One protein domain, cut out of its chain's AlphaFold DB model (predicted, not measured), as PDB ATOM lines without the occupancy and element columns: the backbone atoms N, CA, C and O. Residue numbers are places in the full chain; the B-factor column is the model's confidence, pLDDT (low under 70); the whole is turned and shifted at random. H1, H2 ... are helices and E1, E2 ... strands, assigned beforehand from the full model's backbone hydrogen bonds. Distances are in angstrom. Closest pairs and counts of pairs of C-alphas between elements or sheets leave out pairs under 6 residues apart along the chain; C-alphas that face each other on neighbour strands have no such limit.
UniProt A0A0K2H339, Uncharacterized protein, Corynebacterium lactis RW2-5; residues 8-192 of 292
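What this domain is: This is residues 8 to 192 of the 292 residues of an uncharacterized protein of Corynebacterium lactis RW2-5 (UniProt A0A0K2H339). A twisted wall of five strands has one face covered by the long helices H1 and H4, about perpendicular to each other, and its other face bare of helices. H6 packs on both of them and H5 on H6; H7 packs on H1, H9 on H4 and H7, while H2 lies off at one end. The printed part has 185 residues, with nine named helices and five strands in the order E1 H1 E2 E3 H2 H3 H4 H5 H6 H7 H8 E4 E5 H9; the antiparallel sheet runs E2 E3 E1 E4 E5, and the class is mixed, helices and strands. The whole is compact, with a radius of gyration of the C-alphas of 15.9 A and spans of 48 by 35 by 30 A.

How they stand to each other: Begin at inner strand E1, residues 8 to 14. Beside it you find E3, residues 66 to 72, with N 11 and O 68 2.9 A apart, and E4, residues 164 to 169, with N 12 and O 166 2.8 A apart. Edge strand E2, residues 56 to 61, forms a hairpin with E3 (N 59 to O 69, 2.8 A); edge strand E5, residues 172 to 179, forms one with E4 (N 167 to O 176, 2.8 A). H1, residues 25 to 46, lies over E3 at a height over the sheet of 9.4 A. E1, H1 and E2 make a split strand-helix-strand unit, two strands running the same way with E3 between them, and its crossover is right-handed. On the same face, H4, residues 98 to 115, has a height of 9.9 A and runs slantwise to E5, at 38 degrees on the local plane. H1 and H4 touch, the closest C-alphas being those of Thr 42 and Ile 102, 6.6 A apart, with their lines about perpendicular at 74 degrees. H6, residues 131 to 142, touches H4 at Ala 105 and Val 137, their closest C-alphas, 4.9 A apart; H5, residues 121 to 128, touches H6 at Leu 124 and Ala 134, 5.2 A. H7, residues 144 to 154, touches H1 at Ala 31 and Leu 153, 4.4 A. H9, residues 180 to 191, touches H7 at Gly 151 and Glu 187, 4.7 A, at a shallow tilt of 26 degrees, opposite ways. H8, residues 156 to 159, only grazes the sheet and touches H9 at Val 157 and Ser 180, 5.5 A. In H4, H5, H6, H7 and H9 every O i to N i+4 pair is within hydrogen-bond range; H1 has 16 of 18.

Where its parts are: Find C-alpha 8 at (239.722, 232.366, 272.510), where E1 begins; it spans 19.6 A, and E5 20.7 A. From C-alpha 25 at (219.770, 234.701, 282.516), H1 runs 31.2 A; H4 runs 25.6 A. H2, residues 77 to 83, touches no helix and has 1 of 3 O i to N i+4 pairs within range beside 2 of 4 O i to N i+3 pairs. H3, residues 92 to 95, only grazes the sheet; like H8 it is too short for an O i to N i+4 pair. H9 ends at C-alpha 191, (215.324, 217.809, 265.508).

The domain as a whole: The two C-alphas farthest apart, those of Asp 20 and Gly 86, are 47.7 A apart. The printed part has no cut and no long link. Its mean pLDDT is 79.8; look for values under 70 at residues 48 to 55, 59 to 66, 71 to 96, 160 and 192.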
ATOM      1  N   GLU A   8     240.804 231.485 272.076       83.31
ATOM      2  CA  GLU A   8     239.722 232.366 272.510       83.31
ATOM      3  C   GLU A   8     238.630 232.428 271.447       83.31
ATOM      4  O   GLU A   8     238.872 232.775 270.286       83.31
ATOM      5  N   VAL A   9     237.405 232.115 271.864       87.44
ATOM      6  CA  VAL A   9     236.203 232.240 271.038       87.44
ATOM      7  C   VAL A   9     235.317 233.307 271.644       87.44
ATOM      8  O   VAL A   9     235.035 233.253 272.840       87.44
ATOM      9  N   SER A  10     234.854 234.255 270.834       90.00
ATOM     10  CA  SER A  10     233.839 235.213 271.255       90.00
ATOM     11  C   SER A  10     232.486 234.900 270.631       90.00
ATOM     12  O   SER A  10     232.391 234.570 269.445       90.00
ATOM     13  N   VAL A  11     231.439 234.978 271.450       91.81
ATOM     14  CA  VAL A  11     230.039 234.861 271.033       91.81
ATOM     15  C   VAL A  11     229.351 236.171 271.372       91.81
ATOM     16  O   VAL A  11     229.305 236.557 272.535       91.81
ATOM     17  N   LYS A  12     228.834 236.863 270.360       91.75
ATOM     18  CA  LYS A  12     228.144 238.142 270.507       91.75
ATOM     19  C   LYS A  12     226.697 238.012 270.068       91.75
ATOM     20  O   LYS A  12     226.458 237.521 268.968       91.75
ATOM     21  N   TYR A  13     225.770 238.492 270.884       91.38
ATOM     22  CA  TYR A  13     224.363 238.641 270.518       91.38
ATOM     23  C   TYR A  13     224.063 240.114 270.222       91.38
ATOM     24  O   TYR A  13     224.611 240.997 270.877       91.38
ATOM     25  N   ASP A  14     223.231 240.363 269.213       90.38
ATOM     26  CA  ASP A  14     222.872 241.696 268.722       90.38
ATOM     27  C   ASP A  14     221.349 241.784 268.504       90.38
ATOM     28  O   ASP A  14     220.754 240.869 267.928       90.38
ATOM     29  N   GLY A  15     220.726 242.880 268.947       88.69
ATOM     30  CA  GLY A  15     219.298 243.174 268.781       88.69
ATOM     31  C   GLY A  15     218.741 244.036 269.917       88.69
ATOM     32  O   GLY A  15     219.369 244.168 270.966       88.69
ATOM     33  N   VAL A  16     217.533 244.573 269.731       86.94
ATOM     34  CA  VAL A  16     216.904 245.550 270.647       86.94
ATOM     35  C   VAL A  16     216.802 245.078 272.099       86.94
ATOM     36  O   VAL A  16     216.806 245.890 273.019       86.94
ATOM     37  N   ALA A  17     216.720 243.767 272.324       84.94
ATOM     38  CA  ALA A  17     216.624 243.196 273.663       84.94
ATOM     39  C   ALA A  17     217.948 243.159 274.440       84.94
ATOM     40  O   ALA A  17     217.930 242.847 275.626       84.94
ATOM     41  N   VAL A  18     219.074 243.446 273.782       84.56
ATOM     42  CA  VAL A  18     220.410 243.498 274.399       84.56
ATOM     43  C   VAL A  18     221.093 244.859 274.213       84.56
ATOM     44  O   VAL A  18     222.263 245.014 274.567       84.56
ATOM     45  N   ASP A  19     220.370 245.860 273.694       82.69
ATOM     46  CA  ASP A  19     220.861 247.232 273.474       82.69
ATOM     47  C   ASP A  19     221.188 247.964 274.784       82.69
ATOM     48  O   ASP A  19     222.031 248.862 274.814       82.69
ATOM     49  N   ASP A  20     220.554 247.572 275.893       83.56
ATOM     50  CA  ASP A  20     220.881 248.068 277.234       83.56
ATOM     51  C   ASP A  20     222.087 247.348 277.866       83.56
ATOM     52  O   ASP A  20     222.461 247.633 279.007       83.56
ATOM     53  N   HIS A  21     222.735 246.465 277.099       80.19
ATOM     54  CA  HIS A  21     223.865 245.626 277.497       80.19
ATOM     55  C   HIS A  21     223.515 244.565 278.548       80.19
ATOM     56  O   HIS A  21     224.394 244.104 279.283       80.19
ATOM     57  N   SER A  22     222.251 244.153 278.614       81.69
ATOM     58  CA  SER A  22     221.780 243.067 279.468       81.69
ATOM     59  C   SER A  22     221.158 241.927 278.652       81.69
ATOM     60  O   SER A  22     220.876 242.068 277.469       81.69
ATOM     61  N   MET A  23     220.999 240.755 279.271       84.69
ATOM     62  CA  MET A  23     220.264 239.621 278.703       84.69
ATOM     63  C   MET A  23     219.627 238.818 279.836       84.69
ATOM     64  O   MET A  23     220.215 238.670 280.909       84.69
ATOM     65  N   ASP A  24     218.452 238.242 279.581       84.56
ATOM     66  CA  ASP A  24     217.797 237.321 280.509       84.56
ATOM     67  C   ASP A  24     218.679 236.085 280.790       84.56
ATOM     68  O   ASP A  24     219.089 235.347 279.886       84.56
ATOM     69  N   ALA A  25     218.952 235.826 282.071       85.69
ATOM     70  CA  ALA A  25     219.770 234.701 282.516       85.69
ATOM     71  C   ALA A  25     219.183 233.328 282.132       85.69
ATOM     72  O   ALA A  25     219.936 232.367 281.949       85.69
ATOM     73  N   THR A  26     217.859 233.226 281.982       87.31
ATOM     74  CA  THR A  26     217.166 232.005 281.538       87.31
ATOM     75  C   THR A  26     217.430 231.677 280.070       87.31
ATOM     76  O   THR A  26     217.334 230.515 279.683       87.31
ATOM     77  N   GLN A  27     217.822 232.674 279.275       84.88
ATOM     78  CA  GLN A  27     218.202 232.534 277.867       84.88
ATOM     79  C   GLN A  27     219.711 232.317 277.747       84.88
ATOM     80  O   GLN A  27     220.177 231.395 277.074       84.88
ATOM     81  N   LEU A  28     220.480 233.125 278.478       86.56
ATOM     82  CA  LEU A  28     221.935 233.088 278.462       86.56
ATOM     83  C   LEU A  28     222.512 231.783 279.023       86.56
ATOM     84  O   LEU A  28     223.404 231.186 278.424       86.56
ATOM     85  N   GLY A  29     222.041 231.348 280.194       88.56
ATOM     86  CA  GLY A  29     222.583 230.187 280.900       88.56
ATOM     87  C   GLY A  29     222.615 228.921 280.033       88.56
ATOM     88  O   GLY A  29     223.681 228.311 279.896       88.56
ATOM     89  N   PRO A  30     221.495 228.537 279.392       91.44
ATOM     90  CA  PRO A  30     221.467 227.424 278.447       91.44
ATOM     91  C   PRO A  30     222.444 227.575 277.276       91.44
ATOM     92  O   PRO A  30     223.106 226.597 276.927       91.44
ATOM     93  N   ALA A  31     222.588 228.776 276.706       91.50
ATOM     94  CA  ALA A  31     223.509 229.027 275.598       91.50
ATOM     95  C   ALA A  31     224.985 228.882 276.018       91.50
ATOM     96  O   ALA A  31     225.775 228.241 275.320       91.50
ATOM     97  N   LEU A  32     225.354 229.380 277.205       89.75
ATOM     98  CA  LEU A  32     226.691 229.199 277.786       89.75
ATOM     99  C   LEU A  32     227.020 227.718 278.008       89.75
ATOM    100  O   LEU A  32     228.106 227.243 277.659       89.75
ATOM    101  N   LEU A  33     226.071 226.971 278.578       90.19
ATOM    102  CA  LEU A  33     226.214 225.532 278.790       90.19
ATOM    103  C   LEU A  33     226.345 224.783 277.462       90.19
ATOM    104  O   LEU A  33     227.163 223.865 277.356       90.19
ATOM    105  N   ALA A  34     225.576 225.191 276.452       94.00
ATOM    106  CA  ALA A  34     225.636 224.623 275.117       94.00
ATOM    107  C   ALA A  34     227.015 224.819 274.482       94.00
ATOM    108  O   ALA A  34     227.602 223.846 274.008       94.00
ATOM    109  N   PHE A  35     227.595 226.020 274.574       93.31
ATOM    110  CA  PHE A  35     228.963 226.262 274.113       93.31
ATOM    111  C   PHE A  35     229.991 225.375 274.834       93.31
ATOM    112  O   PHE A  35     230.835 224.741 274.197       93.31
ATOM    113  N   GLY A  36     229.886 225.244 276.160       88.88
ATOM    114  CA  GLY A  36     230.746 224.338 276.927       88.88
ATOM    115  C   GLY A  36     230.614 222.867 276.505       88.88
ATOM    116  O   GLY A  36     231.605 222.134 276.502       88.88
ATOM    117  N   ASN A  37     229.413 222.427 276.116       91.62
ATOM    118  CA  ASN A  37     229.195 221.093 275.554       91.62
ATOM    119  C   ASN A  37     229.791 220.951 274.147       91.62
ATOM    120  O   ASN A  37     230.411 219.925 273.882       91.62
ATOM    121  N   LEU A  38     229.657 221.959 273.276       93.88
ATOM    122  CA  LEU A  38     230.285 221.966 271.947       93.88
ATOM    123  C   LEU A  38     231.800 221.781 272.066       93.88
ATOM    124  O   LEU A  38     232.352 220.898 271.420       93.88
ATOM    125  N   ALA A  39     232.452 222.521 272.969       89.62
ATOM    126  CA  ALA A  39     233.886 222.385 273.212       89.62
ATOM    127  C   ALA A  39     234.291 220.970 273.655       89.62
ATOM    128  O   ALA A  39     235.289 220.433 273.176       89.62
ATOM    129  N   ARG A  40     233.504 220.332 274.534       86.81
ATOM    130  CA  ARG A  40     233.750 218.944 274.960       86.81
ATOM    131  C   ARG A  40     233.565 217.936 273.829       86.81
ATOM    132  O   ARG A  40     234.386 217.034 273.702       86.81
ATOM    133  N   ILE A  41     232.509 218.082 273.029       89.50
ATOM    134  CA  ILE A  41     232.239 217.192 271.890       89.50
ATOM    135  C   ILE A  41     233.358 217.333 270.853       89.50
ATOM    136  O   ILE A  41     233.925 216.333 270.428       89.50
ATOM    137  N   THR A  42     233.751 218.565 270.520       90.06
ATOM    138  CA  THR A  42     234.875 218.827 269.614       90.06
ATOM    139  C   THR A  42     236.179 218.237 270.127       90.06
ATOM    140  O   THR A  42     236.887 217.608 269.349       90.06
ATOM    141  N   GLN A  43     236.482 218.356 271.422       84.31
ATOM    142  CA  GLN A  43     237.669 217.722 271.995       84.31
ATOM    143  C   GLN A  43     237.666 216.205 271.815       84.31
ATOM    144  O   GLN A  43     238.688 215.632 271.455       84.31
ATOM    145  N   GLN A  44     236.532 215.556 272.079       83.44
ATOM    146  CA  GLN A  44     236.406 214.103 271.952       83.44
ATOM    147  C   GLN A  44     236.560 213.633 270.505       83.44
ATOM    148  O   GLN A  44     237.098 212.556 270.289       83.44
ATOM    149  N   THR A  45     236.134 214.438 269.531       83.75
ATOM    150  CA  THR A  45     236.341 214.151 268.106       83.75
ATOM    151  C   THR A  45     237.788 214.395 267.669       83.75
ATOM    152  O   THR A  45     238.357 213.582 266.953       83.75
ATOM    153  N   VAL A  46     238.406 215.500 268.100       82.88
ATOM    154  CA  VAL A  46     239.762 215.881 267.659       82.88
ATOM    155  C   VAL A  46     240.852 215.052 268.346       82.88
ATOM    156  O   VAL A  46     241.867 214.737 267.731       82.88
ATOM    157  N   ASP A  47     240.671 214.707 269.622       75.25
ATOM    158  CA  ASP A  47     241.655 213.972 270.423       75.25
ATOM    159  C   ASP A  47     240.959 213.039 271.444       75.25
ATOM    160  O   ASP A  47     240.943 213.302 272.660       75.25
ATOM    161  N   PRO A  48     240.367 211.926 270.955       68.50
ATOM    162  CA  PRO A  48     239.581 210.989 271.763       68.50
ATOM    163  C   PRO A  48     240.396 210.270 272.846       68.50
ATOM    164  O   PRO A  48     239.831 209.815 273.841       68.50
ATOM    165  N   LEU A  49     241.715 210.147 272.667       64.31
ATOM    166  CA  LEU A  49     242.590 209.362 273.545       64.31
ATOM    167  C   LEU A  49     243.240 210.190 274.661       64.31
ATOM    168  O   LEU A  49     243.834 209.619 275.573       64.31
ATOM    169  N   SER A  50     243.114 211.519 274.628       67.00
ATOM    170  CA  SER A  50     243.743 212.399 275.619       67.00
ATOM    171  C   SER A  50     243.306 212.170 277.064       67.00
ATOM    172  O   SER A  50     244.058 212.502 277.981       67.00
ATOM    173  N   GLY A  51     242.075 211.694 277.290       59.50
ATOM    174  CA  GLY A  51     241.466 211.625 278.624       59.50
ATOM    175  C   GLY A  51     241.294 212.993 279.308       59.50
ATOM    176  O   GLY A  51     240.947 213.052 280.487       59.50
ATOM    177  N   LYS A  52     241.538 214.101 278.593       63.72
ATOM    178  CA  LYS A  52     241.497 215.467 279.128       63.72
ATOM    179  C   LYS A  52     240.088 216.039 279.035       63.72
ATOM    180  O   LYS A  52     239.416 215.913 278.014       63.72
ATOM    181  N   GLN A  53     239.655 216.719 280.093       63.06
ATOM    182  CA  GLN A  53     238.402 217.468 280.085       63.06
ATOM    183  C   GLN A  53     238.667 218.930 279.745       63.06
ATOM    184  O   GLN A  53     239.368 219.625 280.477       63.06
ATOM    185  N   ILE A  54     238.066 219.404 278.656       69.19
ATOM    186  CA  ILE A  54     238.084 220.827 278.328       69.19
ATOM    187  C   ILE A  54     236.982 221.549 279.082       69.19
ATOM    188  O   ILE A  54     235.821 221.131 279.106       69.19
ATOM    189  N   THR A  55     237.381 222.663 279.684       68.62
ATOM    190  CA  THR A  55     236.480 223.598 280.345       68.62
ATOM    191  C   THR A  55     236.480 224.895 279.556       68.62
ATOM    192  O   THR A  55     237.499 225.578 279.493       68.62
ATOM    193  N   ALA A  56     235.332 225.242 278.973       74.44
ATOM    194  CA  ALA A  56     235.108 226.577 278.441       74.44
ATOM    195  C   ALA A  56     234.844 227.525 279.619       74.44
ATOM    196  O   ALA A  56     233.870 227.348 280.352       74.44
ATOM    197  N   LYS A  57     235.734 228.497 279.831       73.19
ATOM    198  CA  LYS A  57     235.611 229.491 280.908       73.19
ATOM    199  C   LYS A  57     235.168 230.822 280.320       73.19
ATOM    200  O   LYS A  57     235.822 231.308 279.401       73.19
ATOM    201  N   VAL A  58     234.114 231.420 280.871       75.81
ATOM    202  CA  VAL A  58     233.741 232.806 280.553       75.81
ATOM    203  C   VAL A  58     234.799 233.733 281.153       75.81
ATOM    204  O   VAL A  58     235.017 233.712 282.362       75.81
ATOM    205  N   GLN A  59     235.490 234.495 280.310       65.75
ATOM    206  CA  GLN A  59     236.598 235.371 280.704       65.75
ATOM    207  C   GLN A  59     236.160 236.821 280.896       65.75
ATOM    208  O   GLN A  59     236.590 237.469 281.846       65.75
ATOM    209  N   ALA A  60     235.317 237.334 280.000       62.75
ATOM    210  CA  ALA A  60     234.876 238.721 280.025       62.75
ATOM    211  C   ALA A  60     233.528 238.893 279.319       62.75
ATOM    212  O   ALA A  60     233.222 238.169 278.367       62.75
ATOM    213  N   PHE A  61     232.781 239.896 279.784       65.12
ATOM    214  CA  PHE A  61     231.730 240.569 279.031       65.12
ATOM    215  C   PHE A  61     232.304 241.906 278.563       65.12
ATOM    216  O   PHE A  61     232.814 242.670 279.390       65.12
ATOM    217  N   ASN A  62     232.283 242.187 277.262       61.00
ATOM    218  CA  ASN A  62     232.787 243.469 276.770       61.00
ATOM    219  C   ASN A  62     231.823 244.592 277.174       61.00
ATOM    220  O   ASN A  62     230.661 244.592 276.792       61.00
ATOM    221  N   ALA A  63     232.294 245.558 277.966       51.69
ATOM    222  CA  ALA A  63     231.462 246.673 278.412       51.69
ATOM    223  C   ALA A  63     230.903 247.441 277.201       51.69
ATOM    224  O   ALA A  63     231.670 247.903 276.355       51.69
ATOM    225  N   GLY A  64     229.578 247.566 277.111       54.22
ATOM    226  CA  GLY A  64     228.920 248.154 275.941       54.22
ATOM    227  C   GLY A  64     228.546 247.148 274.840       54.22
ATOM    228  O   GLY A  64     228.128 247.556 273.759       54.22
ATOM    229  N   SER A  65     228.684 245.837 275.068       58.12
ATOM    230  CA  SER A  65     228.124 244.805 274.194       58.12
ATOM    231  C   SER A  65     227.808 243.519 274.953       58.12
ATOM    232  O   SER A  65     228.406 243.200 275.979       58.12
ATOM    233  N   PHE A  66     226.879 242.728 274.424       65.69
ATOM    234  CA  PHE A  66     226.652 241.385 274.935       65.69
ATOM    235  C   PHE A  66     227.541 240.374 274.188       65.69
ATOM    236  O   PHE A  66     227.077 239.529 273.421       65.69
ATOM    237  N   GLU A  67     228.859 240.527 274.359       74.75
ATOM    238  CA  GLU A  67     229.897 239.637 273.824       74.75
ATOM    239  C   GLU A  67     230.581 238.869 274.951       74.75
ATOM    240  O   GLU A  67     231.041 239.454 275.929       74.75
ATOM    241  N   ILE A  68     230.668 237.553 274.782       76.62
ATOM    242  CA  ILE A  68     231.159 236.606 275.776       76.62
ATOM    243  C   ILE A  68     232.439 235.990 275.249       76.62
ATOM    244  O   ILE A  68     232.425 235.340 274.203       76.62
ATOM    245  N   MET A  69     233.534 236.166 275.982       71.62
ATOM    246  CA  MET A  69     234.808 235.530 275.659       71.62
ATOM    247  C   MET A  69     234.943 234.194 276.379       71.62
ATOM    248  O   MET A  69     234.852 234.132 277.605       71.62
ATOM    249  N   PHE A  70     235.204 233.134 275.623       74.31
ATOM    250  CA  PHE A  70     235.514 231.813 276.142       74.31
ATOM    251  C   PHE A  70     236.997 231.516 275.985       74.31
ATOM    252  O   PHE A  70     237.504 231.485 274.866       74.31
ATOM    253  N   GLY A  71     237.661 231.213 277.099       64.19
ATOM    254  CA  GLY A  71     238.973 230.577 277.080       64.19
ATOM    255  C   GLY A  71     238.818 229.063 277.012       64.19
ATOM    256  O   GLY A  71     238.169 228.473 277.885       64.19
ATOM    257  N   LEU A  72     239.413 228.433 275.999       65.25
ATOM    258  CA  LEU A  72     239.525 226.981 275.912       65.25
ATOM    259  C   LEU A  72     240.872 226.552 276.500       65.25
ATOM    260  O   LEU A  72     241.928 226.696 275.882       65.25
ATOM    261  N   ASP A  73     240.820 226.049 277.732       60.16
ATOM    262  CA  ASP A  73     241.983 225.547 278.460       60.16
ATOM    263  C   ASP A  73     242.401 224.208 277.835       60.16
ATOM    264  O   ASP A  73     241.830 223.153 278.128       60.16
ATOM    265  N   SER A  74     243.330 224.247 276.881       51.28
ATOM    266  CA  SER A  74     243.868 223.040 276.265       51.28
ATOM    267  C   SER A  74     245.382 223.141 276.150       51.28
ATOM    268  O   SER A  74     245.930 224.039 275.515       51.28
ATOM    269  N   SER A  75     246.086 222.166 276.720       47.25
ATOM    270  CA  SER A  75     247.522 221.972 276.497       47.25
ATOM    271  C   SER A  75     247.819 221.424 275.081       47.25
ATOM    272  O   SER A  75     248.809 220.719 274.901       47.25
ATOM    273  N   ILE A  76     246.909 221.608 274.115       48.84
ATOM    274  CA  ILE A  76     246.890 220.937 272.798       48.84
ATOM    275  C   ILE A  76     247.611 221.771 271.735       48.84
ATOM    276  O   ILE A  76     248.091 221.224 270.742       48.84
ATOM    277  N   LEU A  77     247.776 223.077 271.976       48.53
ATOM    278  CA  LEU A  77     248.475 223.990 271.067       48.53
ATOM    279  C   LEU A  77     249.889 223.503 270.700       48.53
ATOM    280  O   LEU A  77     250.308 223.680 269.563       48.53
ATOM    281  N   GLU A  78     250.600 222.811 271.594       44.69
ATOM    282  CA  GLU A  78     251.959 222.327 271.301       44.69
ATOM    283  C   GLU A  78     252.009 221.113 270.351       44.69
ATOM    284  O   GLU A  78     253.010 220.918 269.657       44.69
ATOM    285  N   GLN A  79     250.944 220.306 270.265       39.81
ATOM    286  CA  GLN A  79     250.914 219.112 269.402       39.81
ATOM    287  C   GLN A  79     250.254 219.382 268.045       39.81
ATOM    288  O   GLN A  79     250.736 218.884 267.028       39.81
ATOM    289  N   ALA A  80     249.230 220.240 267.999       46.84
ATOM    290  CA  ALA A  80     248.598 220.639 266.743       46.84
ATOM    291  C   ALA A  80     249.554 221.456 265.853       46.84
ATOM    292  O   ALA A  80     249.625 221.230 264.653       46.84
ATOM    293  N   ILE A  81     250.390 222.338 266.410       46.88
ATOM    294  CA  ILE A  81     251.324 223.136 265.592       46.88
ATOM    295  C   ILE A  81     252.361 222.258 264.858       46.88
ATOM    296  O   ILE A  81     252.788 222.609 263.762       46.88
ATOM    297  N   ASN A  82     252.723 221.082 265.384       44.50
ATOM    298  CA  ASN A  82     253.705 220.194 264.745       44.50
ATOM    299  C   ASN A  82     253.130 219.297 263.635       44.50
ATOM    300  O   ASN A  82     253.887 218.827 262.790       44.50
ATOM    301  N   LEU A  83     251.812 219.073 263.600       48.00
ATOM    302  CA  LEU A  83     251.164 218.224 262.589       48.00
ATOM    303  C   LEU A  83     250.741 218.992 261.321       48.00
ATOM    304  O   LEU A  83     250.542 218.377 260.278       48.00
ATOM    305  N   PHE A  84     250.649 220.326 261.384       50.72
ATOM    306  CA  PHE A  84     250.072 221.164 260.319       50.72
ATOM    307  C   PHE A  84     251.095 222.027 259.542       50.72
ATOM    308  O   PHE A  84     250.724 222.767 258.633       50.72
ATOM    309  N   THR A  85     252.399 221.926 259.826       46.91
ATOM    310  CA  THR A  85     253.463 222.773 259.228       46.91
ATOM    311  C   THR A  85     253.915 222.379 257.810       46.91
ATOM    312  O   THR A  85     254.868 222.952 257.286       46.91
ATOM    313  N   GLY A  86     253.245 221.431 257.148       41.56
ATOM    314  CA  GLY A  86     253.738 220.832 255.900       41.56
ATOM    315  C   GLY A  86     253.344 221.484 254.563       41.56
ATOM    316  O   GLY A  86     253.917 221.088 253.548       41.56
ATOM    317  N   LYS A  87     252.370 222.410 254.480       37.78
ATOM    318  CA  LYS A  87     251.808 222.878 253.182       37.78
ATOM    319  C   LYS A  87     251.355 224.355 253.187       37.78
ATOM    320  O   LYS A  87     251.076 224.890 254.257       37.78
ATOM    321  N   PRO A  88     251.327 225.039 252.016       35.34
ATOM    322  CA  PRO A  88     251.262 226.499 251.943       35.34
ATOM    323  C   PRO A  88     249.971 227.110 252.505       35.34
ATOM    324  O   PRO A  88     248.865 226.595 252.350       35.34
ATOM    325  N   LEU A  89     250.184 228.254 253.155       45.00
ATOM    326  CA  LEU A  89     249.268 229.053 253.962       45.00
ATOM    327  C   LEU A  89     248.210 229.790 253.128       45.00
ATOM    328  O   LEU A  89     248.437 230.926 252.721       45.00
ATOM    329  N   THR A  90     247.029 229.203 252.950       41.88
ATOM    330  CA  THR A  90     245.806 229.990 252.672       41.88
ATOM    331  C   THR A  90     244.541 229.456 253.359       41.88
ATOM    332  O   THR A  90     243.624 230.244 253.568       41.88
ATOM    333  N   GLY A  91     244.494 228.183 253.791       39.88
ATOM    334  CA  GLY A  91     243.338 227.595 254.505       39.88
ATOM    335  C   GLY A  91     243.658 226.808 255.790       39.88
ATOM    336  O   GLY A  91     242.879 226.856 256.740       39.88
ATOM    337  N   ALA A  92     244.830 226.165 255.881       40.41
ATOM    338  CA  ALA A  92     245.176 225.238 256.973       40.41
ATOM    339  C   ALA A  92     245.517 225.905 258.325       40.41
ATOM    340  O   ALA A  92     245.291 225.323 259.382       40.41
ATOM    341  N   ALA A  93     245.999 227.155 258.333       43.22
ATOM    342  CA  ALA A  93     246.284 227.874 259.586       43.22
ATOM    343  C   ALA A  93     245.007 228.246 260.371       43.22
ATOM    344  O   ALA A  93     245.057 228.525 261.564       43.22
ATOM    345  N   THR A  94     243.855 228.219 259.698       44.88
ATOM    346  CA  THR A  94     242.581 228.772 260.164       44.88
ATOM    347  C   THR A  94     241.773 227.833 261.066       44.88
ATOM    348  O   THR A  94     240.632 228.146 261.376       44.88
ATOM    349  N   ALA A  95     242.292 226.666 261.461       50.47
ATOM    350  CA  ALA A  95     241.577 225.752 262.361       50.47
ATOM    351  C   ALA A  95     242.490 224.840 263.195       50.47
ATOM    352  O   ALA A  95     242.041 223.817 263.709       50.47
ATOM    353  N   ALA A  96     243.756 225.222 263.389       59.94
ATOM    354  CA  ALA A  96     244.683 224.506 264.274       59.94
ATOM    355  C   ALA A  96     244.310 224.625 265.772       59.94
ATOM    356  O   ALA A  96     245.082 224.238 266.649       59.94
ATOM    357  N   THR A  97     243.134 225.183 266.070       76.12
ATOM    358  CA  THR A  97     242.596 225.377 267.408       76.12
ATOM    359  C   THR A  97     241.168 224.842 267.494       76.12
ATOM    360  O   THR A  97     240.427 224.807 266.507       76.12
ATOM    361  N   LEU A  98     240.759 224.410 268.685       82.19
ATOM    362  CA  LEU A  98     239.445 223.799 268.909       82.19
ATOM    363  C   LEU A  98     238.294 224.752 268.592       82.19
ATOM    364  O   LEU A  98     237.307 224.351 267.983       82.19
ATOM    365  N   GLY A  99     238.434 226.020 268.958       85.50
ATOM    366  CA  GLY A  99     237.503 227.089 268.640       85.50
ATOM    367  C   GLY A  99     237.346 227.294 267.139       85.50
ATOM    368  O   GLY A  99     236.240 227.569 266.672       85.50
ATOM    369  N   GLY A 100     238.411 227.073 266.368       86.19
ATOM    370  CA  GLY A 100     238.338 227.050 264.915       86.19
ATOM    371  C   GLY A 100     237.537 225.899 264.350       86.19
ATOM    372  O   GLY A 100     236.671 226.110 263.499       86.19
ATOM    373  N   VAL A 101     237.773 224.695 264.866       88.94
ATOM    374  CA  VAL A 101     237.006 223.508 264.482       88.94
ATOM    375  C   VAL A 101     235.521 223.690 264.823       88.94
ATOM    376  O   VAL A 101     234.673 223.424 263.973       88.94
ATOM    377  N   ILE A 102     235.194 224.221 266.011       92.50
ATOM    378  CA  ILE A 102     233.814 224.548 266.414       92.50
ATOM    379  C   ILE A 102     233.187 225.535 265.423       92.50
ATOM    380  O   ILE A 102     232.092 225.286 264.921       92.50
ATOM    381  N   LEU A 103     233.876 226.638 265.110       93.25
ATOM    382  CA  LEU A 103     233.356 227.677 264.219       93.25
ATOM    383  C   LEU A 103     233.079 227.132 262.810       93.25
ATOM    384  O   LEU A 103     232.020 227.414 262.246       93.25
ATOM    385  N   GLN A 104     233.984 226.320 262.252       93.06
ATOM    386  CA  GLN A 104     233.767 225.687 260.948       93.06
ATOM    387  C   GLN A 104     232.629 224.664 261.000       93.06
ATOM    388  O   GLN A 104     231.760 224.677 260.131       93.06
ATOM    389  N   ALA A 105     232.569 223.819 262.031       95.19
ATOM    390  CA  ALA A 105     231.488 222.853 262.180       95.19
ATOM    391  C   ALA A 105     230.114 223.542 262.261       95.19
ATOM    392  O   ALA A 105     229.212 223.171 261.511       95.19
ATOM    393  N   ILE A 106     229.966 224.609 263.056       96.69
ATOM    394  CA  ILE A 106     228.720 225.397 263.118       96.69
ATOM    395  C   ILE A 106     228.411 226.044 261.760       96.69
ATOM    396  O   ILE A 106     227.259 226.036 261.326       96.69
ATOM    397  N   LYS A 107     229.419 226.565 261.045       95.88
ATOM    398  CA  LYS A 107     229.238 227.128 259.695       95.88
ATOM    399  C   LYS A 107     228.641 226.099 258.731       95.88
ATOM    400  O   LYS A 107     227.761 226.450 257.944       95.88
ATOM    401  N   TYR A 108     229.084 224.845 258.793       95.88
ATOM    402  CA  TYR A 108     228.544 223.786 257.939       95.88
ATOM    403  C   TYR A 108     227.195 223.250 258.419       95.88
ATOM    404  O   TYR A 108     226.358 222.972 257.568       95.88
ATOM    405  N   VAL A 109     226.923 223.209 259.728       96.12
ATOM    406  CA  VAL A 109     225.564 222.955 260.248       96.12
ATOM    407  C   VAL A 109     224.588 224.008 259.715       96.12
ATOM    408  O   VAL A 109     223.550 223.656 259.163       96.12
ATOM    409  N   LYS A 110     224.955 225.297 259.775       96.81
ATOM    410  CA  LYS A 110     224.176 226.392 259.174       96.81
ATOM    411  C   LYS A 110     223.958 226.181 257.671       96.81
ATOM    412  O   LYS A 110     222.843 226.362 257.187       96.81
ATOM    413  N   LYS A 111     225.009 225.821 256.924       95.50
ATOM    414  CA  LYS A 111     224.928 225.588 255.471       95.50
ATOM    415  C   LYS A 111     223.952 224.454 255.143       95.50
ATOM    416  O   LYS A 111     223.072 224.648 254.311       95.50
ATOM    417  N   GLU A 112     224.063 223.314 255.825       93.88
ATOM    418  CA  GLU A 112     223.171 222.165 255.619       93.88
ATOM    419  C   GLU A 112     221.722 222.483 255.997       93.88
ATOM    420  O   GLU A 112     220.812 222.121 255.253       93.88
ATOM    421  N   ALA A 113     221.509 223.208 257.099       93.06
ATOM    422  CA  ALA A 113     220.184 223.632 257.544       93.06
ATOM    423  C   ALA A 113     219.502 224.544 256.513       93.06
ATOM    424  O   ALA A 113     218.343 224.342 256.151       93.06
ATOM    425  N   LYS A 114     220.246 225.526 255.994       92.94
ATOM    426  CA  LYS A 114     219.746 226.502 255.021       92.94
ATOM    427  C   LYS A 114     219.487 225.896 253.647       92.94
ATOM    428  O   LYS A 114     218.474 226.191 253.018       92.94
ATOM    429  N   GLU A 115     220.409 225.066 253.164       92.25
ATOM    430  CA  GLU A 115     220.334 224.470 251.825       92.25
ATOM    431  C   GLU A 115     219.513 223.172 251.796       92.25
ATOM    432  O   GLU A 115     219.221 222.664 250.713       92.25
ATOM    433  N   LYS A 116     219.152 222.621 252.966       85.88
ATOM    434  CA  LYS A 116     218.501 221.306 253.128       85.88
ATOM    435  C   LYS A 116     219.228 220.196 252.366       85.88
ATOM    436  O   LYS A 116     218.622 219.287 251.799       85.88
ATOM    437  N   LYS A 117     220.554 220.296 252.315       85.94
ATOM    438  CA  LYS A 117     221.426 219.415 251.543       85.94
ATOM    439  C   LYS A 117     222.646 219.062 252.369       85.94
ATOM    440  O   LYS A 117     223.334 219.948 252.865       85.94
ATOM    441  N   LYS A 118     222.948 217.765 252.454       86.19
ATOM    442  CA  LYS A 118     224.162 217.289 253.118       86.19
ATOM    443  C   LYS A 118     225.407 217.656 252.310       86.19
ATOM    444  O   LYS A 118     225.452 217.449 251.096       86.19
ATOM    445  N   VAL A 119     226.424 218.153 253.003       86.69
ATOM    446  CA  VAL A 119     227.763 218.425 252.477       86.69
ATOM    447  C   VAL A 119     228.626 217.184 252.695       86.69
ATOM    448  O   VAL A 119     228.747 216.683 253.820       86.69
ATOM    449  N   SER A 120     229.214 216.667 251.614       86.56
ATOM    450  CA  SER A 120     230.076 215.481 251.676       86.56
ATOM    451  C   SER A 120     231.469 215.814 252.214       86.56
ATOM    452  O   SER A 120     231.907 216.965 252.192       86.56
ATOM    453  N   ARG A 121     232.204 214.791 252.665       83.62
ATOM    454  CA  ARG A 121     233.596 214.958 253.101       83.62
ATOM    455  C   ARG A 121     234.494 215.493 251.978       83.62
ATOM    456  O   ARG A 121     235.269 216.402 252.231       83.62
ATOM    457  N   ASP A 122     234.337 215.020 250.742       83.19
ATOM    458  CA  ASP A 122     235.140 215.497 249.599       83.19
ATOM    459  C   ASP A 122     234.906 216.981 249.293       83.19
ATOM    460  O   ASP A 122     235.843 217.720 248.985       83.19
ATOM    461  N   GLN A 123     233.659 217.443 249.428       88.94
ATOM    462  CA  GLN A 123     233.339 218.866 249.318       88.94
ATOM    463  C   GLN A 123     234.025 219.670 250.424       88.94
ATOM    464  O   GLN A 123     234.594 220.720 250.140       88.94
ATOM    465  N   LEU A 124     234.036 219.163 251.662       87.88
ATOM    466  CA  LEU A 124     234.751 219.802 252.769       87.88
ATOM    467  C   LEU A 124     236.260 219.852 252.530       87.88
ATOM    468  O   LEU A 124     236.859 220.889 252.779       87.88
ATOM    469  N   ILE A 125     236.872 218.781 252.014       86.06
ATOM    470  CA  ILE A 125     238.304 218.764 251.674       86.06
ATOM    471  C   ILE A 125     238.611 219.859 250.643       86.06
ATOM    472  O   ILE A 125     239.570 220.608 250.811       86.06
ATOM    473  N   SER A 126     237.771 219.985 249.612       89.94
ATOM    474  CA  SER A 126     237.912 221.011 248.572       89.94
ATOM    475  C   SER A 126     237.746 222.437 249.117       89.94
ATOM    476  O   SER A 126     238.535 223.320 248.791       89.94
ATOM    477  N   GLU A 127     236.746 222.671 249.974       89.44
ATOM    478  CA  GLU A 127     236.442 224.005 250.511       89.44
ATOM    479  C   GLU A 127     237.394 224.446 251.635       89.44
ATOM    480  O   GLU A 127     237.691 225.635 251.753       89.44
ATOM    481  N   LEU A 128     237.857 223.513 252.472       86.06
ATOM    482  CA  LEU A 128     238.724 223.797 253.621       86.06
ATOM    483  C   LEU A 128     240.216 223.688 253.283       86.06
ATOM    484  O   LEU A 128     241.041 224.290 253.967       86.06
ATOM    485  N   GLY A 129     240.571 222.929 252.242       83.94
ATOM    486  CA  GLY A 129     241.958 222.712 251.826       83.94
ATOM    487  C   GLY A 129     242.788 221.864 252.798       83.94
ATOM    488  O   GLY A 129     244.007 221.805 252.653       83.94
ATOM    489  N   ASP A 130     242.150 221.221 253.780       83.38
ATOM    490  CA  ASP A 130     242.793 220.404 254.810       83.38
ATOM    491  C   ASP A 130     241.951 219.152 255.100       83.38
ATOM    492  O   ASP A 130     240.778 219.237 255.468       83.38
ATOM    493  N   GLU A 131     242.549 217.976 254.906       83.94
ATOM    494  CA  GLU A 131     241.848 216.693 254.998       83.94
ATOM    495  C   GLU A 131     241.490 216.298 256.435       83.94
ATOM    496  O   GLU A 131     240.425 215.714 256.669       83.94
ATOM    497  N   LEU A 132     242.359 216.623 257.394       82.38
ATOM    498  CA  LEU A 132     242.156 216.290 258.800       82.38
ATOM    499  C   LEU A 132     241.080 217.195 259.399       82.38
ATOM    500  O   LEU A 132     240.143 216.717 260.039       82.38
ATOM    501  N   LEU A 133     241.154 218.494 259.116       84.38
ATOM    502  CA  LEU A 133     240.109 219.440 259.478       84.38
ATOM    503  C   LEU A 133     238.770 219.057 258.843       84.38
ATOM    504  O   LEU A 133     237.753 219.046 259.534       84.38
ATOM    505  N   ALA A 134     238.758 218.720 257.551       85.94
ATOM    506  CA  ALA A 134     237.545 218.283 256.868       85.94
ATOM    507  C   ALA A 134     236.946 217.024 257.509       85.94
ATOM    508  O   ALA A 134     235.725 216.929 257.611       85.94
ATOM    509  N   ALA A 135     237.776 216.084 257.978       83.31
ATOM    510  CA  ALA A 135     237.317 214.910 258.717       83.31
ATOM    511  C   ALA A 135     236.644 215.296 260.044       83.31
ATOM    512  O   ALA A 135     235.501 214.905 260.273       83.31
ATOM    513  N   HIS A 136     237.296 216.122 260.869       88.12
ATOM    514  CA  HIS A 136     236.733 216.565 262.148       88.12
ATOM    515  C   HIS A 136     235.450 217.385 261.964       88.12
ATOM    516  O   HIS A 136     234.465 217.170 262.666       88.12
ATOM    517  N   VAL A 137     235.423 218.305 260.995       91.88
ATOM    518  CA  VAL A 137     234.229 219.100 260.668       91.88
ATOM    519  C   VAL A 137     233.099 218.200 260.173       91.88
ATOM    520  O   VAL A 137     231.953 218.397 260.579       91.88
ATOM    521  N   TYR A 138     233.405 217.208 259.331       88.75
ATOM    522  CA  TYR A 138     232.424 216.241 258.846       88.75
ATOM    523  C   TYR A 138     231.813 215.434 259.993       88.75
ATOM    524  O   TYR A 138     230.591 215.302 260.058       88.75
ATOM    525  N   GLU A 139     232.645 214.930 260.903       87.38
ATOM    526  CA  GLU A 139     232.194 214.171 262.067       87.38
ATOM    527  C   GLU A 139     231.328 215.041 262.987       87.38
ATOM    528  O   GLU A 139     230.222 214.647 263.351       87.38
ATOM    529  N   LEU A 140     231.757 216.271 263.288       92.88
ATOM    530  CA  LEU A 140     231.027 217.165 264.188       92.88
ATOM    531  C   LEU A 140     229.686 217.623 263.624       92.88
ATOM    532  O   LEU A 140     228.689 217.552 264.333       92.88
ATOM    533  N   LYS A 141     229.613 218.055 262.359       92.94
ATOM    534  CA  LYS A 141     228.317 218.456 261.776       92.94
ATOM    535  C   LYS A 141     227.334 217.274 261.706       92.94
ATOM    536  O   LYS A 141     226.121 217.451 261.839       92.94
ATOM    537  N   SER A 142     227.862 216.057 261.541       88.06
ATOM    538  CA  SER A 142     227.074 214.819 261.483       88.06
ATOM    539  C   SER A 142     226.704 214.296 262.881       88.06
ATOM    540  O   SER A 142     225.689 213.616 263.039       88.06
ATOM    541  N   ASN A 143     227.414 214.727 263.925       88.06
ATOM    542  CA  ASN A 143     227.124 214.390 265.313       88.06
ATOM    543  C   ASN A 143     225.836 215.075 265.815       88.06
ATOM    544  O   ASN A 143     225.752 216.301 265.933       88.06
ATOM    545  N   ARG A 144     224.827 214.273 266.185       85.44
ATOM    546  CA  ARG A 144     223.531 214.760 266.698       85.44
ATOM    547  C   ARG A 144     223.685 215.666 267.915       85.44
ATOM    548  O   ARG A 144     223.114 216.748 267.936       85.44
ATOM    549  N   LYS A 145     224.486 215.261 268.908       89.38
ATOM    550  CA  LYS A 145     224.693 216.071 270.117       89.38
ATOM    551  C   LYS A 145     225.309 217.415 269.749       89.38
ATOM    552  O   LYS A 145     224.910 218.426 270.306       89.38
ATOM    553  N   PHE A 146     226.232 217.453 268.788       94.06
ATOM    554  CA  PHE A 146     226.791 218.717 268.313       94.06
ATOM    555  C   PHE A 146     225.713 219.611 267.677       94.06
ATOM    556  O   PHE A 146     225.619 220.788 268.034       94.06
ATOM    557  N   ARG A 147     224.847 219.067 266.809       93.75
ATOM    558  CA  ARG A 147     223.717 219.820 266.226       93.75
ATOM    559  C   ARG A 147     222.740 220.321 267.288       93.75
ATOM    560  O   ARG A 147     222.398 221.497 267.276       93.75
ATOM    561  N   GLU A 148     222.374 219.489 268.259       92.94
ATOM    562  CA  GLU A 148     221.507 219.880 269.381       92.94
ATOM    563  C   GLU A 148     222.089 221.025 270.208       92.94
ATOM    564  O   GLU A 148     221.383 221.966 270.566       92.94
ATOM    565  N   GLN A 149     223.380 220.956 270.545       96.00
ATOM    566  CA  GLN A 149     224.025 222.039 271.285       96.00
ATOM    567  C   GLN A 149     224.179 223.289 270.413       96.00
ATOM    568  O   GLN A 149     224.069 224.396 270.928       96.00
ATOM    569  N   THR A 150     224.352 223.137 269.097       96.75
ATOM    570  CA  THR A 150     224.319 224.266 268.158       96.75
ATOM    571  C   THR A 150     222.938 224.931 268.164       96.75
ATOM    572  O   THR A 150     222.864 226.146 268.310       96.75
ATOM    573  N   GLY A 151     221.851 224.150 268.129       95.00
ATOM    574  CA  GLY A 151     220.473 224.635 268.284       95.00
ATOM    575  C   GLY A 151     220.257 225.403 269.593       95.00
ATOM    576  O   GLY A 151     219.746 226.517 269.600       95.00
ATOM    577  N   LYS A 152     220.739 224.863 270.719       94.69
ATOM    578  CA  LYS A 152     220.658 225.543 272.027       94.69
ATOM    579  C   LYS A 152     221.473 226.835 272.091       94.69
ATOM    580  O   LYS A 152     221.062 227.769 272.770       94.69
ATOM    581  N   LEU A 153     222.615 226.886 271.407       95.38
ATOM    582  CA  LEU A 153     223.460 228.077 271.344       95.38
ATOM    583  C   LEU A 153     222.782 229.219 270.565       95.38
ATOM    584  O   LEU A 153     222.897 230.377 270.964       95.38
ATOM    585  N   VAL A 154     222.067 228.892 269.480       95.69
ATOM    586  CA  VAL A 154     221.358 229.876 268.637       95.69
ATOM    587  C   VAL A 154     219.973 230.254 269.181       95.69
ATOM    588  O   VAL A 154     219.433 231.279 268.777       95.69
ATOM    589  N   LYS A 155     219.425 229.487 270.135       93.75
ATOM    590  CA  LYS A 155     218.069 229.651 270.697       93.75
ATOM    591  C   LYS A 155     217.694 231.070 271.162       93.75
ATOM    592  O   LYS A 155     216.534 231.448 270.983       93.75
ATOM    593  N   PRO A 156     218.603 231.892 271.729       92.56
ATOM    594  CA  PRO A 156     218.261 233.274 272.068       92.56
ATOM    595  C   PRO A 156     217.799 234.090 270.846       92.56
ATOM    596  O   PRO A 156     216.874 234.891 270.960       92.56
ATOM    597  N   VAL A 157     218.355 233.827 269.658       94.31
ATOM    598  CA  VAL A 157     218.042 234.543 268.406       94.31
ATOM    599  C   VAL A 157     216.615 234.264 267.902       94.31
ATOM    600  O   VAL A 157     216.059 235.065 267.155       94.31
ATOM    601  N   THR A 158     215.985 233.159 268.315       88.69
ATOM    602  CA  THR A 158     214.628 232.796 267.859       88.69
ATOM    603  C   THR A 158     213.512 233.286 268.784       88.69
ATOM    604  O   THR A 158     212.365 233.345 268.355       88.69
ATOM    605  N   ASN A 159     213.802 233.662 270.040       73.75
ATOM    606  CA  ASN A 159     212.744 233.878 271.045       73.75
ATOM    607  C   ASN A 159     212.736 235.250 271.733       73.75
ATOM    608  O   ASN A 159     211.873 235.467 272.582       73.75
ATOM    609  N   THR A 160     213.684 236.159 271.456       69.12
ATOM    610  CA  THR A 160     213.967 237.227 272.442       69.12
ATOM    611  C   THR A 160     214.205 238.643 271.921       69.12
ATOM    612  O   THR A 160     214.770 239.436 272.651       69.12
ATOM    613  N   GLY A 161     213.793 239.037 270.711       82.88
ATOM    614  CA  GLY A 161     214.132 240.389 270.208       82.88
ATOM    615  C   GLY A 161     215.644 240.598 269.997       82.88
ATOM    616  O   GLY A 161     216.116 241.724 269.847       82.88
ATOM    617  N   ILE A 162     216.393 239.494 269.995       90.25
ATOM    618  CA  ILE A 162     217.754 239.363 269.490       90.25
ATOM    619  C   ILE A 162     217.638 239.006 268.012       90.25
ATOM    620  O   ILE A 162     216.978 238.033 267.659       90.25
ATOM    621  N   GLU A 163     218.288 239.778 267.153       91.38
ATOM    622  CA  GLU A 163     218.192 239.646 265.697       91.38
ATOM    623  C   GLU A 163     219.284 238.740 265.128       91.38
ATOM    624  O   GLU A 163     219.101 238.085 264.101       91.38
ATOM    625  N   SER A 164     220.448 238.706 265.781       93.69
ATOM    626  CA  SER A 164     221.548 237.858 265.339       93.69
ATOM    627  C   SER A 164     222.505 237.466 266.457       93.69
ATOM    628  O   SER A 164     222.622 238.119 267.494       93.69
ATOM    629  N   MET A 165     223.239 236.391 266.200       94.81
ATOM    630  CA  MET A 165     224.415 235.985 266.953       94.81
ATOM    631  C   MET A 165     225.621 235.949 266.014       94.81
ATOM    632  O   MET A 165     225.519 235.503 264.872       94.81
ATOM    633  N   SER A 166     226.791 236.372 266.487       94.69
ATOM    634  CA  SER A 166     228.050 236.198 265.771       94.69
ATOM    635  C   SER A 166     229.100 235.478 266.603       94.69
ATOM    636  O   SER A 166     229.276 235.766 267.782       94.69
ATOM    637  N   LEU A 167     229.810 234.546 265.968       93.19
ATOM    638  CA  LEU A 167     230.952 233.846 266.538       93.19
ATOM    639  C   LEU A 167     232.240 234.306 265.864       93.19
ATOM    640  O   LEU A 167     232.306 234.419 264.634       93.19
ATOM    641  N   LYS A 168     233.278 234.521 266.666       90.81
ATOM    642  CA  LYS A 168     234.639 234.812 266.210       90.81
ATOM    643  C   LYS A 168     235.628 233.963 266.984       90.81
ATOM    644  O   LYS A 168     235.387 233.610 268.131       90.81
ATOM    645  N   ASN A 169     236.765 233.682 266.372       86.00
ATOM    646  CA  ASN A 169     237.906 233.094 267.052       86.00
ATOM    647  C   ASN A 169     239.112 234.011 266.843       86.00
ATOM    648  O   ASN A 169     239.318 234.511 265.738       86.00
ATOM    649  N   SER A 170     239.890 234.256 267.896       78.44
ATOM    650  CA  SER A 170     241.000 235.218 267.865       78.44
ATOM    651  C   SER A 170     242.119 234.846 266.885       78.44
ATOM    652  O   SER A 170     242.854 235.726 266.436       78.44
ATOM    653  N   ASN A 171     242.220 233.570 266.510       70.75
ATOM    654  CA  ASN A 171     243.227 233.044 265.593       70.75
ATOM    655  C   ASN A 171     242.720 232.940 264.143       70.75
ATOM    656  O   ASN A 171     243.477 232.547 263.257       70.75
ATOM    657  N   ILE A 172     241.449 233.280 263.883       71.50
ATOM    658  CA  ILE A 172     240.783 233.034 262.600       71.50
ATOM    659  C   ILE A 172     240.179 234.329 262.060       71.50
ATOM    660  O   ILE A 172     239.304 234.911 262.700       71.50
ATOM    661  N   PRO A 173     240.587 234.782 260.862       71.62
ATOM    662  CA  PRO A 173     239.962 235.929 260.231       71.62
ATOM    663  C   PRO A 173     238.494 235.643 259.891       71.62
ATOM    664  O   PRO A 173     238.153 234.623 259.291       71.62
ATOM    665  N   GLY A 174     237.632 236.604 260.224       80.44
ATOM    666  CA  GLY A 174     236.206 236.580 259.905       80.44
ATOM    667  C   GLY A 174     235.305 236.388 261.124       80.44
ATOM    668  O   GLY A 174     235.754 236.265 262.262       80.44
ATOM    669  N   LYS A 175     233.996 236.412 260.873       89.06
ATOM    670  CA  LYS A 175     232.965 236.089 261.861       89.06
ATOM    671  C   LYS A 175     231.887 235.239 261.208       89.06
ATOM    672  O   LYS A 175     231.523 235.491 260.059       89.06
ATOM    673  N   LEU A 176     231.370 234.258 261.934       94.06
ATOM    674  CA  LEU A 176     230.173 233.529 261.539       94.06
ATOM    675  C   LEU A 176     228.969 234.243 262.140       94.06
ATOM    676  O   LEU A 176     228.809 234.222 263.352       94.06
ATOM    677  N   THR A 177     228.136 234.868 261.311       96.56
ATOM    678  CA  THR A 177     226.856 235.444 261.751       96.56
ATOM    679  C   THR A 177     225.727 234.444 261.511       96.56
ATOM    680  O   THR A 177     225.720 233.776 260.475       96.56
ATOM    681  N   ILE A 178     224.787 234.362 262.447       97.12
ATOM    682  CA  ILE A 178     223.561 233.562 262.414       97.12
ATOM    683  C   ILE A 178     222.412 234.523 262.730       97.12
ATOM    684  O   ILE A 178     222.390 235.097 263.817       97.12
ATOM    685  N   ASP A 179     221.517 234.741 261.771       96.25
ATOM    686  CA  ASP A 179     220.288 235.517 261.970       96.25
ATOM    687  C   ASP A 179     219.125 234.615 262.420       96.25
ATOM    688  O   ASP A 179     219.296 233.402 262.573       96.25
ATOM    689  N   SER A 180     217.943 235.190 262.650       93.44
ATOM    690  CA  SER A 180     216.764 234.429 263.084       93.44
ATOM    691  C   SER A 180     216.353 233.328 262.100       93.44
ATOM    692  O   SER A 180     215.987 232.243 262.542       93.44
ATOM    693  N   GLN A 181     216.477 233.542 260.783       94.38
ATOM    694  CA  GLN A 181     216.123 232.522 259.787       94.38
ATOM    695  C   GLN A 181     217.114 231.357 259.803       94.38
ATOM    696  O   GLN A 181     216.724 230.190 259.739       94.38
ATOM    697  N   ASP A 182     218.409 231.666 259.901       96.88
ATOM    698  CA  ASP A 182     219.443 230.650 260.052       96.88
ATOM    699  C   ASP A 182     219.256 229.876 261.371       96.88
ATOM    700  O   ASP A 182     219.409 228.656 261.388       96.88
ATOM    701  N   ALA A 183     218.920 230.562 262.469       95.44
ATOM    702  CA  ALA A 183     218.712 229.950 263.778       95.44
ATOM    703  C   ALA A 183     217.511 228.988 263.782       95.44
ATOM    704  O   ALA A 183     217.655 227.852 264.230       95.44
ATOM    705  N   GLU A 184     216.373 229.389 263.208       94.12
ATOM    706  CA  GLU A 184     215.201 228.520 263.032       94.12
ATOM    707  C   GLU A 184     215.537 227.269 262.209       94.12
ATOM    708  O   GLU A 184     215.190 226.151 262.593       94.12
ATOM    709  N   ALA A 185     216.263 227.430 261.099       94.50
ATOM    710  CA  ALA A 185     216.666 226.299 260.268       94.50
ATOM    711  C   ALA A 185     217.601 225.333 261.017       94.50
ATOM    712  O   ALA A 185     217.478 224.114 260.877       94.50
ATOM    713  N   ILE A 186     218.539 225.860 261.812       95.31
ATOM    714  CA  ILE A 186     219.455 225.058 262.634       95.31
ATOM    715  C   ILE A 186     218.688 224.282 263.708       95.31
ATOM    716  O   ILE A 186     218.998 223.112 263.934       95.31
ATOM    717  N   GLU A 187     217.706 224.905 264.362       91.19
ATOM    718  CA  GLU A 187     216.858 224.230 265.349       91.19
ATOM    719  C   GLU A 187     216.088 223.066 264.715       91.19
ATOM    720  O   GLU A 187     216.150 221.953 265.231       91.19
ATOM    721  N   LEU A 188     215.477 223.275 263.545       88.12
ATOM    722  CA  LEU A 188     214.785 222.210 262.809       88.12
ATOM    723  C   LEU A 188     215.728 221.062 262.418       88.12
ATOM    724  O   LEU A 188     215.392 219.895 262.592       88.12
ATOM    725  N   LEU A 189     216.935 221.371 261.930       84.69
ATOM    726  CA  LEU A 189     217.931 220.351 261.580       84.69
ATOM    727  C   LEU A 189     218.415 219.559 262.809       84.69
ATOM    728  O   LEU A 189     218.785 218.387 262.701       84.69
ATOM    729  N   ALA A 190     218.453 220.189 263.985       76.94
ATOM    730  CA  ALA A 190     218.796 219.507 265.229       76.94
ATOM    731  C   ALA A 190     217.716 218.498 265.666       76.94
ATOM    732  O   ALA A 190     218.047 217.544 266.372       76.94
ATOM    733  N   GLU A 191     216.471 218.679 265.218       70.38
ATOM    734  CA  GLU A 191     215.324 217.809 265.508       70.38
ATOM    735  C   GLU A 191     215.147 216.654 264.500       70.38
ATOM    736  O   GLU A 191     214.402 215.714 264.776       70.38
ATOM    737  N   GLU A 192     215.839 216.664 263.353       62.88
ATOM    738  CA  GLU A 192     215.743 215.587 262.356       62.88
ATOM    739  C   GLU A 192     216.396 214.270 262.848       62.88
ATOM    740  O   GLU A 192     217.613 214.072 262.762       62.88
TER     741      GLU A 192